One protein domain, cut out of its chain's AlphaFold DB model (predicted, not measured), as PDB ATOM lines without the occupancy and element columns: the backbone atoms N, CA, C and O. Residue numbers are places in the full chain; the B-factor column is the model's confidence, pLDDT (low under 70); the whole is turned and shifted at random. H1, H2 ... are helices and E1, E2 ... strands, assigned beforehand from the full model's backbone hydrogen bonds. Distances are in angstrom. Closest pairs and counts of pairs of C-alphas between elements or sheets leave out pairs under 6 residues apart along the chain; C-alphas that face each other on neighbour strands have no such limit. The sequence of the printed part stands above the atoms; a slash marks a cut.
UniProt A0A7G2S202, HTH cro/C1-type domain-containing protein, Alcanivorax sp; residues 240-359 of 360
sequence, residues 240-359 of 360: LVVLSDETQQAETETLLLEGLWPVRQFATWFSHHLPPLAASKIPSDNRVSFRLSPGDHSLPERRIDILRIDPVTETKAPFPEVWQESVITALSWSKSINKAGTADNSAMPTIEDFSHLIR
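AT A GLANCE: This is residues 240 to 359 of the 360 residues of the protein "HTH cro/C1-type domain-containing protein" of Alcanivorax sp (UniProt A0A7G2S202). A strongly twisted, curled sheet of six antiparallel strands makes one layer and three helices over one of its faces make the second: H2 over E4, H3 over the edge strand E2, and H1 reaching from E2 to the other edge strand, E6. The printed part has 120 residues, with named elements in the order E1 E2 H1 E3 E4 E5 H2 E6 H3 and sheet order E2 E1 E5 E4 E3 E6. It is mixed, helices and strands, and compact, with a radius of gyration of the C-alphas of 13.8 A and spans of 41 by 31 by 28 A.

HOW THE PARTS SIT: E1, residues 240 to 245, forms a hairpin with E2, residues 252 to 257; N 241 and O 255 are 2.9 A apart, within hydrogen-bond range. E3, residues 277 to 282, E4, residues 287 to 294, and E5, residues 302 to 308, form a meander, each strand the antiparallel neighbour of the one before, with N 280 and O 291 2.9 A apart and N 290 and O 304 2.9 A apart. E5 is also antiparallel to E1, with N 242 to O 305 at 2.8 A. E6, residues 336 to 340, is antiparallel to E3, with N 279 to O 337 at 3.1 A. H1, residues 260 to 273, touches H2, residues 321 to 331, the closest C-alphas being those of Ala 267 and Leu 331, 4.8 A. H2 is over E4 and H3, residues 351 to 357, over E2, on the same face. Each O i to N i+4 pair is within range in H1 and H2, and 2 of 3 in H3.

IN THESE COORDINATES: E1 begins at C-alpha 240 (20.462, -33.449, 1.074). E4 measures 22.7 A and H1 19.8 A. H3 ends at C-alpha 357 (7.879, -39.642, 10.836).

THE WHOLE: The farthest C-alphas, of Asp 296 and Val 312, are 42.4 A apart. The printed part has no cut; E5 to H2 is a long link. E6 has mean pLDDT 56.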
ATOM      1  N   LEU A 240      21.585 -33.479   1.991       88.62
ATOM      2  CA  LEU A 240      20.462 -33.449   1.074       88.62
ATOM      3  C   LEU A 240      20.343 -34.842   0.460       88.62
ATOM      4  O   LEU A 240      21.244 -35.275  -0.260       88.62
ATOM      5  N   VAL A 241      19.255 -35.541   0.769       90.81
ATOM      6  CA  VAL A 241      18.883 -36.784   0.091       90.81
ATOM      7  C   VAL A 241      18.003 -36.424  -1.089       90.81
ATOM      8  O   VAL A 241      17.092 -35.612  -0.955       90.81
ATOM      9  N   VAL A 242      18.287 -37.014  -2.237       89.88
ATOM     10  CA  VAL A 242      17.605 -36.765  -3.498       89.88
ATOM     11  C   VAL A 242      17.192 -38.108  -4.077       89.88
ATOM     12  O   VAL A 242      18.056 -38.954  -4.312       89.88
ATOM     13  N   LEU A 243      15.897 -38.300  -4.313       88.62
ATOM     14  CA  LEU A 243      15.362 -39.463  -5.015       88.62
ATOM     15  C   LEU A 243      14.852 -39.007  -6.382       88.62
ATOM     16  O   LEU A 243      14.030 -38.095  -6.467       88.62
ATOM     17  N   SER A 244      15.367 -39.613  -7.448       87.25
ATOM     18  CA  SER A 244      14.986 -39.279  -8.820       87.25
ATOM     19  C   SER A 244      14.722 -40.532  -9.645       87.25
ATOM     20  O   SER A 244      15.428 -41.533  -9.498       87.25
ATOM     21  N   ASP A 245      13.783 -40.449 -10.578       82.38
ATOM     22  CA  ASP A 245      13.583 -41.482 -11.594       82.38
ATOM     23  C   ASP A 245      14.661 -41.347 -12.691       82.38
ATOM     24  O   ASP A 245      14.884 -40.260 -13.221       82.38
ATOM     25  N   GLU A 246      15.364 -42.433 -13.050       71.69
ATOM     26  CA  GLU A 246      16.395 -42.364 -14.112       71.69
ATOM     27  C   GLU A 246      15.777 -42.200 -15.514       71.69
ATOM     28  O   GLU A 246      16.423 -41.689 -16.428       71.69
ATOM     29  N   THR A 247      14.523 -42.624 -15.692       63.56
ATOM     30  CA  THR A 247      13.847 -42.679 -17.000       63.56
ATOM     31  C   THR A 247      13.005 -41.445 -17.312       63.56
ATOM     32  O   THR A 247      12.810 -41.114 -18.481       63.56
ATOM     33  N   GLN A 248      12.528 -40.741 -16.284       56.62
ATOM     34  CA  GLN A 248      11.713 -39.541 -16.411       56.62
ATOM     35  C   GLN A 248      12.525 -38.370 -15.862       56.62
ATOM     36  O   GLN A 248      12.741 -38.257 -14.663       56.62
ATOM     37  N   GLN A 249      13.002 -37.489 -16.741       53.22
ATOM     38  CA  GLN A 249      13.794 -36.297 -16.402       53.22
ATOM     39  C   GLN A 249      13.056 -35.248 -15.528       53.22
ATOM     40  O   GLN A 249      13.428 -34.078 -15.556       53.22
ATOM     41  N   ALA A 250      12.015 -35.609 -14.775       55.56
ATOM     42  CA  ALA A 250      11.305 -34.708 -13.874       55.56
ATOM     43  C   ALA A 250      10.401 -35.471 -12.892       55.56
ATOM     44  O   ALA A 250       9.281 -35.826 -13.223       55.56
ATOM     45  N   GLU A 251      10.907 -35.700 -11.687       53.06
ATOM     46  CA  GLU A 251      10.359 -35.263 -10.396       53.06
ATOM     47  C   GLU A 251      11.415 -35.674  -9.364       53.06
ATOM     48  O   GLU A 251      11.976 -36.768  -9.408       53.06
ATOM     49  N   THR A 252      11.846 -34.716  -8.548       72.38
ATOM     50  CA  THR A 252      12.982 -34.887  -7.643       72.38
ATOM     51  C   THR A 252      12.477 -34.672  -6.237       72.38
ATOM     52  O   THR A 252      12.285 -33.535  -5.808       72.38
ATOM     53  N   GLU A 253      12.248 -35.765  -5.524       80.31
ATOM     54  CA  GLU A 253      11.935 -35.677  -4.108       80.31
ATOM     55  C   GLU A 253      13.224 -35.359  -3.343       80.31
ATOM     56  O   GLU A 253      14.293 -35.903  -3.646       80.31
ATOM     57  N   THR A 254      13.146 -34.459  -2.360       88.38
ATOM     58  CA  THR A 254      14.323 -34.033  -1.595       88.38
ATOM     59  C   THR A 254      14.071 -34.020  -0.096       88.38
ATOM     60  O   THR A 254      12.985 -33.668   0.358       88.38
ATOM     61  N   LEU A 255      15.094 -34.395   0.676       87.88
ATOM     62  CA  LEU A 255      15.074 -34.392   2.137       87.88
ATOM     63  C   LEU A 255      16.297 -33.686   2.697       87.88
ATOM     64  O   LEU A 255      17.429 -34.038   2.366       87.88
ATOM     65  N   LEU A 256      16.061 -32.764   3.619       86.44
ATOM     66  CA  LEU A 256      17.103 -32.107   4.391       86.44
ATOM     67  C   LEU A 256      17.293 -32.821   5.731       86.44
ATOM     68  O   LEU A 256      16.345 -32.989   6.494       86.44
ATOM     69  N   LEU A 257      18.526 -33.237   6.019       83.81
ATOM     70  CA  LEU A 257      18.885 -33.993   7.218       83.81
ATOM     71  C   LEU A 257      20.016 -33.299   7.986       83.81
ATOM     72  O   LEU A 257      21.047 -32.937   7.418       83.81
ATOM     73  N   GLU A 258      19.835 -33.134   9.298       79.62
ATOM     74  CA  GLU A 258      20.720 -32.338  10.170       79.62
ATOM     75  C   GLU A 258      22.079 -32.978  10.479       79.62
ATOM     76  O   GLU A 258      22.983 -32.327  10.999       79.62
ATOM     77  N   GLY A 259      22.256 -34.266  10.198       76.75
ATOM     78  CA  GLY A 259      23.488 -34.960  10.546       76.75
ATOM     79  C   GLY A 259      23.488 -36.430  10.158       76.75
ATOM     80  O   GLY A 259      22.552 -36.931   9.535       76.75
ATOM     81  N   LEU A 260      24.520 -37.152  10.599       74.25
ATOM     82  CA  LEU A 260      24.657 -38.582  10.310       74.25
ATOM     83  C   LEU A 260      23.612 -39.440  11.033       74.25
ATOM     84  O   LEU A 260      23.233 -40.489  10.519       74.25
ATOM     85  N   TRP A 261      23.129 -39.023  12.210       77.81
ATOM     86  CA  TRP A 261      22.091 -39.779  12.919       77.81
ATOM     87  C   TRP A 261      20.758 -39.795  12.147       77.81
ATOM     88  O   TRP A 261      20.280 -40.895  11.867       77.81
ATOM     89  N   PRO A 262      20.203 -38.652  11.690       80.06
ATOM     90  CA  PRO A 262      19.048 -38.666  10.792       80.06
ATOM     91  C   PRO A 262      19.295 -39.436   9.486       80.06
ATOM     92  O   PRO A 262      18.395 -40.125   9.019       80.06
ATOM     93  N   VAL A 263      20.515 -39.402   8.928       82.88
ATOM     94  CA  VAL A 263      20.875 -40.223   7.753       82.88
ATOM     95  C   VAL A 263      20.798 -41.722   8.061       82.88
ATOM     96  O   VAL A 263      20.298 -42.479   7.236       82.88
ATOM     97  N   ARG A 264      21.230 -42.170   9.248       79.62
ATOM     98  CA  ARG A 264      21.087 -43.573   9.690       79.62
ATOM     99  C   ARG A 264      19.625 -43.976   9.877       79.62
ATOM    100  O   ARG A 264      19.255 -45.086   9.499       79.62
ATOM    101  N   GLN A 265      18.801 -43.090  10.441       82.50
ATOM    102  CA  GLN A 265      17.360 -43.328  10.578       82.50
ATOM    103  C   GLN A 265      16.696 -43.447   9.207       82.50
ATOM    104  O   GLN A 265      16.007 -44.432   8.955       82.50
ATOM    105  N   PHE A 266      16.992 -42.506   8.305       86.25
ATOM    106  CA  PHE A 266      16.540 -42.543   6.919       86.25
ATOM    107  C   PHE A 266      16.968 -43.844   6.240       86.25
ATOM    108  O   PHE A 266      16.130 -44.547   5.701       86.25
ATOM    109  N   ALA A 267      18.248 -44.207   6.315       80.81
ATOM    110  CA  ALA A 267      18.784 -45.428   5.724       80.81
ATOM    111  C   ALA A 267      18.057 -46.689   6.208       80.81
ATOM    112  O   ALA A 267      17.641 -47.522   5.402       80.81
ATOM    113  N   THR A 268      17.880 -46.807   7.526       79.50
ATOM    114  CA  THR A 268      17.203 -47.947   8.153       79.50
ATOM    115  C   THR A 268      15.749 -48.008   7.701       79.50
ATOM    116  O   THR A 268      15.304 -49.039   7.196       79.50
ATOM    117  N   TRP A 269      15.029 -46.890   7.820       85.12
ATOM    118  CA  TRP A 269      13.644 -46.778   7.384       85.12
ATOM    119  C   TRP A 269      13.506 -47.122   5.901       85.12
ATOM    120  O   TRP A 269      12.760 -48.034   5.559       85.12
ATOM    121  N   PHE A 270      14.288 -46.474   5.041       82.56
ATOM    122  CA  PHE A 270      14.238 -46.650   3.596       82.56
ATOM    123  C   PHE A 270      14.455 -48.122   3.246       82.56
ATOM    124  O   PHE A 270      13.620 -48.716   2.577       82.56
ATOM    125  N   SER A 271      15.487 -48.761   3.809       77.88
ATOM    126  CA  SER A 271      15.788 -50.177   3.564       77.88
ATOM    127  C   SER A 271      14.656 -51.146   3.941       77.88
ATOM    128  O   SER A 271      14.438 -52.124   3.223       77.88
ATOM    129  N   HIS A 272      13.914 -50.876   5.021       77.50
ATOM    130  CA  HIS A 272      12.784 -51.702   5.456       77.50
ATOM    131  C   HIS A 272      11.535 -51.519   4.589       77.50
ATOM    132  O   HIS A 272      10.724 -52.439   4.504       77.50
ATOM    133  N   HIS A 273      11.386 -50.363   3.940       81.38
ATOM    134  CA  HIS A 273      10.225 -50.033   3.108       81.38
ATOM    135  C   HIS A 273      10.479 -50.259   1.613       81.38
ATOM    136  O   HIS A 273       9.557 -50.149   0.811       81.38
ATOM    137  N   LEU A 274      11.704 -50.625   1.217       80.00
ATOM    138  CA  LEU A 274      11.991 -50.996  -0.165       80.00
ATOM    139  C   LEU A 274      11.218 -52.271  -0.573       80.00
ATOM    140  O   LEU A 274      11.106 -53.204   0.237       80.00
ATOM    141  N   PRO A 275      10.724 -52.355  -1.822       79.69
ATOM    142  CA  PRO A 275      10.340 -53.619  -2.443       79.69
ATOM    143  C   PRO A 275      11.596 -54.436  -2.810       79.69
ATOM    144  O   PRO A 275      12.694 -53.875  -2.829       79.69
ATOM    145  N   PRO A 276      11.473 -55.737  -3.136       79.88
ATOM    146  CA  PRO A 276      12.612 -56.569  -3.527       79.88
ATOM    147  C   PRO A 276      13.331 -56.020  -4.772       79.88
ATOM    148  O   PRO A 276      12.846 -56.148  -5.895       79.88
ATOM    149  N   LEU A 277      14.514 -55.432  -4.581       81.38
ATOM    150  CA  LEU A 277      15.281 -54.782  -5.651       81.38
ATOM    151  C   LEU A 277      16.793 -54.989  -5.518       81.38
ATOM    152  O   LEU A 277      17.298 -55.344  -4.450       81.38
ATOM    153  N   ALA A 278      17.520 -54.736  -6.607       80.69
ATOM    154  CA  ALA A 278      18.975 -54.669  -6.622       80.69
ATOM    155  C   ALA A 278      19.441 -53.222  -6.404       80.69
ATOM    156  O   ALA A 278      19.003 -52.309  -7.104       80.69
ATOM    157  N   ALA A 279      20.354 -53.019  -5.453       82.12
ATOM    158  CA  ALA A 279      20.981 -51.725  -5.200       82.12
ATOM    159  C   ALA A 279      22.468 -51.790  -5.571       82.12
ATOM    160  O   ALA A 279      23.204 -52.650  -5.075       82.12
ATOM    161  N   SER A 280      22.924 -50.883  -6.436       83.88
ATOM    162  CA  SER A 280      24.320 -50.821  -6.885       83.88
ATOM    163  C   SER A 280      24.902 -49.423  -6.712       83.88
ATOM    164  O   SER A 280      24.258 -48.423  -7.025       83.88
ATOM    165  N   LYS A 281      26.126 -49.342  -6.178       85.88
ATOM    166  CA  LYS A 281      26.816 -48.062  -5.988       85.88
ATOM    167  C   LYS A 281      27.246 -47.504  -7.345       85.88
ATOM    168  O   LYS A 281      27.906 -48.198  -8.117       85.88
ATOM    169  N   ILE A 282      26.937 -46.236  -7.600       86.25
ATOM    170  CA  ILE A 282      27.389 -45.512  -8.791       86.25
ATOM    171  C   ILE A 282      28.666 -44.741  -8.423       86.25
ATOM    172  O   ILE A 282      28.680 -44.066  -7.390       86.25
ATOM    173  N   PRO A 283      29.749 -44.817  -9.222       82.38
ATOM    174  CA  PRO A 283      30.903 -43.942  -9.047       82.38
ATOM    175  C   PRO A 283      30.472 -42.481  -9.171       82.38
ATOM    176  O   PRO A 283      29.849 -42.088 -10.158       82.38
ATOM    177  N   SER A 284      30.781 -41.680  -8.162       78.62
ATOM    178  CA  SER A 284      30.349 -40.294  -8.127       78.62
ATOM    179  C   SER A 284      31.288 -39.457  -7.279       78.62
ATOM    180  O   SER A 284      31.538 -39.789  -6.123       78.62
ATOM    181  N   ASP A 285      31.754 -38.345  -7.839       75.31
ATOM    182  CA  ASP A 285      32.542 -37.379  -7.088       75.31
ATOM    183  C   ASP A 285      31.624 -36.522  -6.219       75.31
ATOM    184  O   ASP A 285      30.547 -36.079  -6.644       75.31
ATOM    185  N   ASN A 286      32.073 -36.265  -4.989       78.19
ATOM    186  CA  ASN A 286      31.438 -35.326  -4.069       78.19
ATOM    187  C   ASN A 286      29.983 -35.669  -3.674       78.19
ATOM    188  O   ASN A 286      29.208 -34.782  -3.304       78.19
ATOM    189  N   ARG A 287      29.586 -36.944  -3.788       87.19
ATOM    190  CA  ARG A 287      28.264 -37.467  -3.410       87.19
ATOM    191  C   ARG A 287      28.306 -38.976  -3.206       87.19
ATOM    192  O   ARG A 287      29.201 -39.644  -3.715       87.19
ATOM    193  N   VAL A 288      27.295 -39.503  -2.527       88.94
ATOM    194  CA  VAL A 288      27.044 -40.944  -2.438       88.94
ATOM    195  C   VAL A 288      25.830 -41.269  -3.297       88.94
ATOM    196  O   VAL A 288      24.729 -40.820  -2.991       88.94
ATOM    197  N   SER A 289      26.037 -42.039  -4.363       90.12
ATOM    198  CA  SER A 289      24.993 -42.384  -5.328       90.12
ATOM    199  C   SER A 289      24.752 -43.888  -5.393       90.12
ATOM    200  O   SER A 289      25.698 -44.671  -5.510       90.12
ATOM    201  N   PHE A 290      23.482 -44.289  -5.393       88.69
ATOM    202  CA  PHE A 290      23.069 -45.666  -5.653       88.69
ATOM    203  C   PHE A 290      21.971 -45.719  -6.713       88.69
ATOM    204  O   PHE A 290      21.043 -44.910  -6.702       88.69
ATOM    205  N   ARG A 291      22.074 -46.707  -7.601       87.94
ATOM    206  CA  ARG A 291      21.006 -47.109  -8.517       87.94
ATOM    207  C   ARG A 291      20.175 -48.205  -7.872       87.94
ATOM    208  O   ARG A 291      20.740 -49.163  -7.339       87.94
ATOM    209  N   LEU A 292      18.860 -48.063  -7.960       87.12
ATOM    210  CA  LEU A 292      17.853 -48.987  -7.463       87.12
ATOM    211  C   LEU A 292      17.114 -49.579  -8.669       87.12
ATOM    212  O   LEU A 292      16.319 -48.895  -9.315       87.12
ATOM    213  N   SER A 293      17.397 -50.845  -8.966       84.12
ATOM    214  CA  SER A 293      16.842 -51.567 -10.113       84.12
ATOM    215  C   SER A 293      15.912 -52.687  -9.623       84.12
ATOM    216  O   SER A 293      16.373 -53.626  -8.966       84.12
ATOM    217  N   PRO A 294      14.605 -52.617  -9.919       77.06
ATOM    218  CA  PRO A 294      13.654 -53.693  -9.642       77.06
ATOM    219  C   PRO A 294      14.025 -54.957 -10.426       77.06
ATOM    220  O   PRO A 294      14.323 -54.886 -11.618       77.06
ATOM    221  N   GLY A 295      14.026 -56.121  -9.769       67.50
ATOM    222  CA  GLY A 295      14.466 -57.380 -10.393       67.50
ATOM    223  C   GLY A 295      13.514 -57.935 -11.460       67.50
ATOM    224  O   GLY A 295      13.890 -58.814 -12.227       67.50
ATOM    225  N   ASP A 296      12.286 -57.431 -11.499       68.31
ATOM    226  CA  ASP A 296      11.183 -57.841 -12.368       68.31
ATOM    227  C   ASP A 296      10.839 -56.793 -13.444       68.31
ATOM    228  O   ASP A 296       9.904 -57.000 -14.216       68.31
ATOM    229  N   HIS A 297      11.583 -55.678 -13.507       64.94
ATOM    230  CA  HIS A 297      11.345 -54.538 -14.407       64.94
ATOM    231  C   HIS A 297       9.921 -53.944 -14.332       64.94
ATOM    232  O   HIS A 297       9.504 -53.233 -15.247       64.94
ATOM    233  N   SER A 298       9.166 -54.230 -13.265       68.56
ATOM    234  CA  SER A 298       7.781 -53.767 -13.098       68.56
ATOM    235  C   SER A 298       7.698 -52.311 -12.631       68.56
ATOM    236  O   SER A 298       6.718 -51.618 -12.904       68.56
ATOM    237  N   LEU A 299       8.748 -51.839 -11.957       70.25
ATOM    238  CA  LEU A 299       8.903 -50.479 -11.456       70.25
ATOM    239  C   LEU A 299      10.002 -49.738 -12.248       70.25
ATOM    240  O   LEU A 299      10.930 -50.373 -12.761       70.25
ATOM    241  N   PRO A 300       9.923 -48.400 -12.367       74.62
ATOM    242  CA  PRO A 300      10.985 -47.614 -12.985       74.62
ATOM    243  C   PRO A 300      12.268 -47.680 -12.148       74.62
ATOM    244  O   PRO A 300      12.228 -47.743 -10.917       74.62
ATOM    245  N   GLU A 301      13.421 -47.641 -12.819       85.00
ATOM    246  CA  GLU A 301      14.702 -47.505 -12.129       85.00
ATOM    247  C   GLU A 301      14.780 -46.153 -11.422       85.00
ATOM    248  O   GLU A 301      14.508 -45.099 -12.010       85.00
ATOM    249  N   ARG A 302      15.196 -46.198 -10.156       87.56
ATOM    250  CA  ARG A 302      15.385 -45.015  -9.321       87.56
ATOM    251  C   ARG A 302      16.844 -44.819  -8.976       87.56
ATOM    252  O   ARG A 302      17.633 -45.762  -8.912       87.56
ATOM    253  N   ARG A 303      17.194 -43.575  -8.695       88.69
ATOM    254  CA  ARG A 303      18.503 -43.178  -8.205       88.69
ATOM    255  C   ARG A 303      18.337 -42.419  -6.904       88.69
ATOM    256  O   ARG A 303      17.524 -41.503  -6.821       88.69
ATOM    257  N   ILE A 304      19.147 -42.787  -5.920       89.38
ATOM    258  CA  ILE A 304      19.282 -42.037  -4.679       89.38
ATOM    259  C   ILE A 304      20.665 -41.401  -4.614       89.38
ATOM    260  O   ILE A 304      21.688 -42.081  -4.716       89.38
ATOM    261  N   ASP A 305      20.672 -40.086  -4.439       90.25
ATOM    262  CA  ASP A 305      21.861 -39.278  -4.232       90.25
ATOM    263  C   ASP A 305      21.813 -38.692  -2.824       90.25
ATOM    264  O   ASP A 305      20.867 -38.008  -2.450       90.25
ATOM    265  N   ILE A 306      22.866 -38.921  -2.047       90.50
ATOM    266  CA  ILE A 306      23.107 -38.203  -0.802       90.50
ATOM    267  C   ILE A 306      24.236 -37.220  -1.074       90.50
ATOM    268  O   ILE A 306      25.311 -37.590  -1.554       90.50
ATOM    269  N   LEU A 307      23.968 -35.952  -0.798       87.81
ATOM    270  CA  LEU A 307      24.860 -34.824  -1.022       87.81
ATOM    271  C   LEU A 307      25.144 -34.141   0.307       87.81
ATOM    272  O   LEU A 307      24.277 -34.096   1.179       87.81
ATOM    273  N   ARG A 308      26.325 -33.535   0.426       82.56
ATOM    274  CA  ARG A 308      26.566 -32.549   1.475       82.56
ATOM    275  C   ARG A 308      26.109 -31.175   0.998       82.56
ATOM    276  O   ARG A 308      26.378 -30.783  -0.141       82.56
ATOM    277  N   ILE A 309      25.450 -30.444   1.885       74.31
ATOM    278  CA  ILE A 309      25.059 -29.052   1.681       74.31
ATOM    279  C   ILE A 309      25.658 -28.156   2.760       74.31
ATOM    280  O   ILE A 309      26.028 -28.606   3.847       74.31
ATOM    281  N   ASP A 310      25.761 -26.877   2.434       68.81
ATOM    282  CA  ASP A 310      26.087 -25.831   3.382       68.81
ATOM    283  C   ASP A 310      24.882 -25.585   4.315       68.81
ATOM    284  O   ASP A 310      23.777 -25.344   3.828       68.81
ATOM    285  N   PRO A 311      25.055 -25.629   5.645       63.72
ATOM    286  CA  PRO A 311      23.953 -25.462   6.597       63.72
ATOM    287  C   PRO A 311      23.351 -24.049   6.650       63.72
ATOM    288  O   PRO A 311      22.363 -23.821   7.349       63.72
ATOM    289  N   VAL A 312      23.959 -23.063   5.995       58.72
ATOM    290  CA  VAL A 312      23.492 -21.672   5.953       58.72
ATOM    291  C   VAL A 312      22.834 -21.362   4.630       58.72
ATOM    292  O   VAL A 312      21.758 -20.774   4.620       58.72
ATOM    293  N   THR A 313      23.506 -21.705   3.534       65.56
ATOM    294  CA  THR A 313      23.055 -21.363   2.183       65.56
ATOM    295  C   THR A 313      22.262 -22.485   1.524       65.56
ATOM    296  O   THR A 313      21.682 -22.254   0.470       65.56
ATOM    297  N   GLU A 314      22.255 -23.690   2.108       70.00
ATOM    298  CA  GLU A 314      21.631 -24.914   1.574       70.00
ATOM    299  C   GLU A 314      22.145 -25.312   0.178       70.00
ATOM    300  O   GLU A 314      21.574 -26.142  -0.528       70.00
ATOM    301  N   THR A 315      23.281 -24.746  -0.229       73.75
ATOM    302  CA  THR A 315      23.935 -25.039  -1.505       73.75
ATOM    303  C   THR A 315      24.839 -26.258  -1.383       73.75
ATOM    304  O   THR A 315      25.352 -26.553  -0.308       73.75
ATOM    305  N   LYS A 316      25.102 -26.954  -2.496       76.62
ATOM    306  CA  LYS A 316      26.030 -28.098  -2.523       76.62
ATOM    307  C   LYS A 316      27.407 -27.701  -1.986       76.62
ATOM    308  O   LYS A 316      27.966 -26.694  -2.415       76.62
ATOM    309  N   ALA A 317      27.954 -28.527  -1.103       68.69
ATOM    310  CA  ALA A 317      29.257 -28.334  -0.479       68.69
ATOM    311  C   ALA A 317      30.194 -29.524  -0.773       68.69
ATOM    312  O   ALA A 317      29.720 -30.600  -1.161       68.69
ATOM    313  N   PRO A 318      31.520 -29.371  -0.596       71.56
ATOM    314  CA  PRO A 318      32.458 -30.487  -0.673       71.56
ATOM    315  C   PRO A 318      32.083 -31.592   0.323       71.56
ATOM    316  O   PRO A 318      31.839 -31.285   1.483       71.56
ATOM    317  N   PHE A 319      32.043 -32.856  -0.084       74.12
ATOM    318  CA  PHE A 319      31.609 -34.009   0.699       74.12
ATOM    319  C   PHE A 319      32.837 -34.868   1.053       74.12
ATOM    320  O   PHE A 319      33.301 -35.631   0.203       74.12
ATOM    321  N   PRO A 320      33.376 -34.766   2.284       70.88
ATOM    322  CA  PRO A 320      34.593 -35.472   2.685       70.88
ATOM    323  C   PRO A 320      34.457 -36.993   2.569       70.88
ATOM    324  O   PRO A 320      33.403 -37.542   2.888       70.88
ATOM    325  N   GLU A 321      35.530 -37.684   2.177       73.06
ATOM    326  CA  GLU A 321      35.530 -39.143   1.979       73.06
ATOM    327  C   GLU A 321      35.098 -39.903   3.243       73.06
ATOM    328  O   GLU A 321      34.200 -40.736   3.177       73.06
ATOM    329  N   VAL A 322      35.612 -39.518   4.414       69.75
ATOM    330  CA  VAL A 322      35.240 -40.116   5.715       69.75
ATOM    331  C   VAL A 322      33.731 -40.025   5.985       69.75
ATOM    332  O   VAL A 322      33.113 -40.942   6.536       69.75
ATOM    333  N   TRP A 323      33.098 -38.923   5.579       75.25
ATOM    334  CA  TRP A 323      31.650 -38.791   5.693       75.25
ATOM    335  C   TRP A 323      30.928 -39.676   4.675       75.25
ATOM    336  O   TRP A 323      29.926 -40.297   5.022       75.25
ATOM    337  N   GLN A 324      31.417 -39.748   3.435       79.81
ATOM    338  CA  GLN A 324      30.840 -40.629   2.418       79.81
ATOM    339  C   GLN A 324      30.887 -42.091   2.881       79.81
ATOM    340  O   GLN A 324      29.881 -42.791   2.790       79.81
ATOM    341  N   GLU A 325      32.007 -42.535   3.456       79.56
ATOM    342  CA  GLU A 325      32.152 -43.864   4.062       79.56
ATOM    343  C   GLU A 325      31.173 -44.084   5.217       79.56
ATOM    344  O   GLU A 325      30.534 -45.136   5.304       79.56
ATOM    345  N   SER A 326      30.990 -43.077   6.073       78.00
ATOM    346  CA  SER A 326      30.021 -43.128   7.174       78.00
ATOM    347  C   SER A 326      28.580 -43.258   6.674       78.00
ATOM    348  O   SER A 326      27.796 -44.010   7.252       78.00
ATOM    349  N   VAL A 327      28.226 -42.564   5.588       80.94
ATOM    350  CA  VAL A 327      26.906 -42.653   4.945       80.94
ATOM    351  C   VAL A 327      26.708 -44.006   4.262       80.94
ATOM    352  O   VAL A 327      25.660 -44.624   4.424       80.94
ATOM    353  N   ILE A 328      27.716 -44.510   3.549       82.31
ATOM    354  CA  ILE A 328      27.682 -45.848   2.936       82.31
ATOM    355  C   ILE A 328      27.488 -46.918   4.015       82.31
ATOM    356  O   ILE A 328      26.652 -47.809   3.870       82.31
ATOM    357  N   THR A 329      28.217 -46.796   5.126       80.19
ATOM    358  CA  THR A 329      28.086 -47.691   6.281       80.19
ATOM    359  C   THR A 329      26.691 -47.596   6.896       80.19
ATOM    360  O   THR A 329      26.089 -48.621   7.197       80.19
ATOM    361  N   ALA A 330      26.143 -46.384   7.034       73.75
ATOM    362  CA  ALA A 330      24.792 -46.156   7.546       73.75
ATOM    363  C   ALA A 330      23.712 -46.813   6.678       73.75
ATOM    364  O   ALA A 330      22.788 -47.419   7.211       73.75
ATOM    365  N   LEU A 331      23.855 -46.739   5.352       73.81
ATOM    366  CA  LEU A 331      22.976 -47.432   4.410       73.81
ATOM    367  C   LEU A 331      23.063 -48.953   4.547       73.81
ATOM    368  O   LEU A 331      22.135 -49.647   4.155       73.81
ATOM    369  N   SER A 332      24.152 -49.485   5.114       71.44
ATOM    370  CA  SER A 332      24.456 -50.923   5.114       71.44
ATOM    371  C   SER A 332      24.466 -51.516   3.698       71.44
ATOM    372  O   SER A 332      24.334 -52.724   3.507       71.44
ATOM    373  N   TRP A 333      24.628 -50.659   2.685       68.81
ATOM    374  CA  TRP A 333      24.668 -51.027   1.282       68.81
ATOM    375  C   TRP A 333      26.122 -51.187   0.862       68.81
ATOM    376  O   TRP A 333      26.870 -50.218   0.745       68.81
ATOM    377  N   SER A 334      26.551 -52.439   0.682       59.47
ATOM    378  CA  SER A 334      27.879 -52.747   0.146       59.47
ATOM    379  C   SER A 334      27.972 -52.334  -1.336       59.47
ATOM    380  O   SER A 334      27.022 -51.796  -1.907       59.47
ATOM    381  N   LYS A 335      29.112 -52.592  -2.001       55.62
ATOM    382  CA  LYS A 335      29.299 -52.294  -3.440       55.62
ATOM    383  C   LYS A 335      28.166 -52.845  -4.332       55.62
ATOM    384  O   LYS A 335      27.923 -52.284  -5.398       55.62
ATOM    385  N   SER A 336      27.466 -53.887  -3.881       55.41
ATOM    386  CA  SER A 336      26.257 -54.431  -4.501       55.41
ATOM    387  C   SER A 336      25.425 -55.174  -3.452       55.41
ATOM    388  O   SER A 336      25.925 -56.132  -2.853       55.41
ATOM    389  N   ILE A 337      24.158 -54.804  -3.262       58.62
ATOM    390  CA  ILE A 337      23.193 -55.688  -2.600       58.62
ATOM    391  C   ILE A 337      22.326 -56.343  -3.671       58.62
ATOM    392  O   ILE A 337      21.634 -55.663  -4.425       58.62
ATOM    393  N   ASN A 338      22.336 -57.677  -3.696       52.09
ATOM    394  CA  ASN A 338      21.549 -58.458  -4.652       52.09
ATOM    395  C   ASN A 338      20.043 -58.477  -4.325       52.09
ATOM    396  O   ASN A 338      19.255 -58.777  -5.214       52.09
ATOM    397  N   LYS A 339      19.647 -58.178  -3.074       56.72
ATOM    398  CA  LYS A 339      18.250 -58.009  -2.630       56.72
ATOM    399  C   LYS A 339      18.157 -57.058  -1.430       56.72
ATOM    400  O   LYS A 339      18.593 -57.420  -0.340       56.72
ATOM    401  N   ALA A 340      17.603 -55.869  -1.629       57.38
ATOM    402  CA  ALA A 340      17.122 -54.995  -0.559       57.38
ATOM    403  C   ALA A 340      15.586 -55.038  -0.534       57.38
ATOM    404  O   ALA A 340      14.984 -55.260  -1.584       57.38
ATOM    405  N   GLY A 341      14.973 -54.845   0.637       64.75
ATOM    406  CA  GLY A 341      13.516 -54.774   0.785       64.75
ATOM    407  C   GLY A 341      12.814 -56.059   1.240       64.75
ATOM    408  O   GLY A 341      13.430 -57.120   1.376       64.75
ATOM    409  N   THR A 342      11.507 -55.957   1.486       68.75
ATOM    410  CA  THR A 342      10.643 -57.071   1.919       68.75
ATOM    411  C   THR A 342       9.591 -57.383   0.859       68.75
ATOM    412  O   THR A 342       9.163 -56.489   0.136       68.75
ATOM    413  N   ALA A 343       9.173 -58.649   0.744       70.44
ATOM    414  CA  ALA A 343       8.175 -59.066  -0.252       70.44
ATOM    415  C   ALA A 343       6.781 -58.456  -0.016       70.44
ATOM    416  O   ALA A 343       5.973 -58.424  -0.940       70.44
ATOM    417  N   ASP A 344       6.522 -57.966   1.198       77.38
ATOM    418  CA  ASP A 344       5.263 -57.324   1.573       77.38
ATOM    419  C   ASP A 344       5.158 -55.888   1.026       77.38
ATOM    420  O   ASP A 344       4.059 -55.348   0.906       77.38
ATOM    421  N   ASN A 345       6.286 -55.276   0.646       79.19
ATOM    422  CA  ASN A 345       6.312 -53.951   0.037       79.19
ATOM    423  C   ASN A 345       6.149 -54.064  -1.483       79.19
ATOM    424  O   ASN A 345       6.953 -54.704  -2.162       79.19
ATOM    425  N   SER A 346       5.134 -53.392  -2.028       73.88
ATOM    426  CA  SER A 346       4.816 -53.419  -3.462       73.88
ATOM    427  C   SER A 346       5.179 -52.136  -4.216       73.88
ATOM    428  O   SER A 346       5.063 -52.099  -5.438       73.88
ATOM    429  N   ALA A 347       5.576 -51.074  -3.513       79.88
ATOM    430  CA  ALA A 347       5.863 -49.765  -4.093       79.88
ATOM    431  C   ALA A 347       7.171 -49.195  -3.540       79.88
ATOM    432  O   ALA A 347       7.592 -49.542  -2.438       79.88
ATOM    433  N   MET A 348       7.810 -48.316  -4.314       80.12
ATOM    434  CA  MET A 348       8.969 -47.566  -3.834       80.12
ATOM    435  C   MET A 348       8.529 -46.554  -2.768       80.12
ATOM    436  O   MET A 348       7.582 -45.810  -3.027       80.12
ATOM    437  N   PRO A 349       9.212 -46.489  -1.613       81.44
ATOM    438  CA  PRO A 349       8.920 -45.485  -0.599       81.44
ATOM    439  C   PRO A 349       9.220 -44.076  -1.121       81.44
ATOM    440  O   PRO A 349      10.190 -43.880  -1.864       81.44
ATOM    441  N   THR A 350       8.409 -43.102  -0.706       83.88
ATOM    442  CA  THR A 350       8.671 -41.680  -0.964       83.88
ATOM    443  C   THR A 350       9.497 -41.083   0.173       83.88
ATOM    444  O   THR A 350       9.487 -41.559   1.309       83.88
ATOM    445  N   ILE A 351      10.243 -40.024  -0.109       83.75
ATOM    446  CA  ILE A 351      10.929 -39.236   0.917       83.75
ATOM    447  C   ILE A 351       9.916 -38.536   1.840       83.75
ATOM    448  O   ILE A 351      10.200 -38.337   3.027       83.75
ATOM    449  N   GLU A 352       8.745 -38.167   1.314       82.69
ATOM    450  CA  GLU A 352       7.693 -37.479   2.065       82.69
ATOM    451  C   GLU A 352       7.191 -38.333   3.237       82.69
ATOM    452  O   GLU A 352       7.117 -37.829   4.362       82.69
ATOM    453  N   ASP A 353       6.989 -39.638   3.021       82.19
ATOM    454  CA  ASP A 353       6.568 -40.592   4.057       82.19
ATOM    455  C   ASP A 353       7.506 -40.584   5.274       82.19
ATOM    456  O   ASP A 353       7.067 -40.563   6.427       82.19
ATOM    457  N   PHE A 354       8.819 -40.548   5.035       81.62
ATOM    458  CA  PHE A 354       9.795 -40.454   6.116       81.62
ATOM    459  C   PHE A 354       9.784 -39.081   6.783       81.62
ATOM    460  O   PHE A 354       9.918 -38.992   8.001       81.62
ATOM    461  N   SER A 355       9.614 -38.006   6.007       77.88
ATOM    462  CA  SER A 355       9.625 -36.633   6.525       77.88
ATOM    463  C   SER A 355       8.539 -36.383   7.578       77.88
ATOM    464  O   SER A 355       8.775 -35.634   8.528       77.88
ATOM    465  N   HIS A 356       7.388 -37.051   7.456       77.50
ATOM    466  CA  HIS A 356       6.328 -37.028   8.462       77.50
ATOM    467  C   HIS A 356       6.755 -37.710   9.768       77.50
ATOM    468  O   HIS A 356       6.534 -37.163  10.844       77.50
ATOM    469  N   LEU A 357       7.464 -38.837   9.682       72.69
ATOM    470  CA  LEU A 357       7.879 -39.642  10.836       72.69
ATOM    471  C   LEU A 357       8.939 -38.971  11.727       72.69
ATOM    472  O   LEU A 357       9.067 -39.329  12.891       72.69
ATOM    473  N   ILE A 358       9.715 -38.021  11.196       67.62
ATOM    474  CA  ILE A 358      10.707 -37.257  11.980       67.62
ATOM    475  C   ILE A 358      10.124 -35.976  12.598       67.62
ATOM    476  O   ILE A 358      10.811 -35.315  13.379       67.62
ATOM    477  N   ARG A 359       8.916 -35.567  12.188       56.03
ATOM    478  CA  ARG A 359       8.241 -34.354  12.684       56.03
ATOM    479  C   ARG A 359       7.307 -34.635  13.864       56.03
ATOM    480  O   ARG A 359       7.065 -33.708  14.639       56.03
TER     481      ARG A 359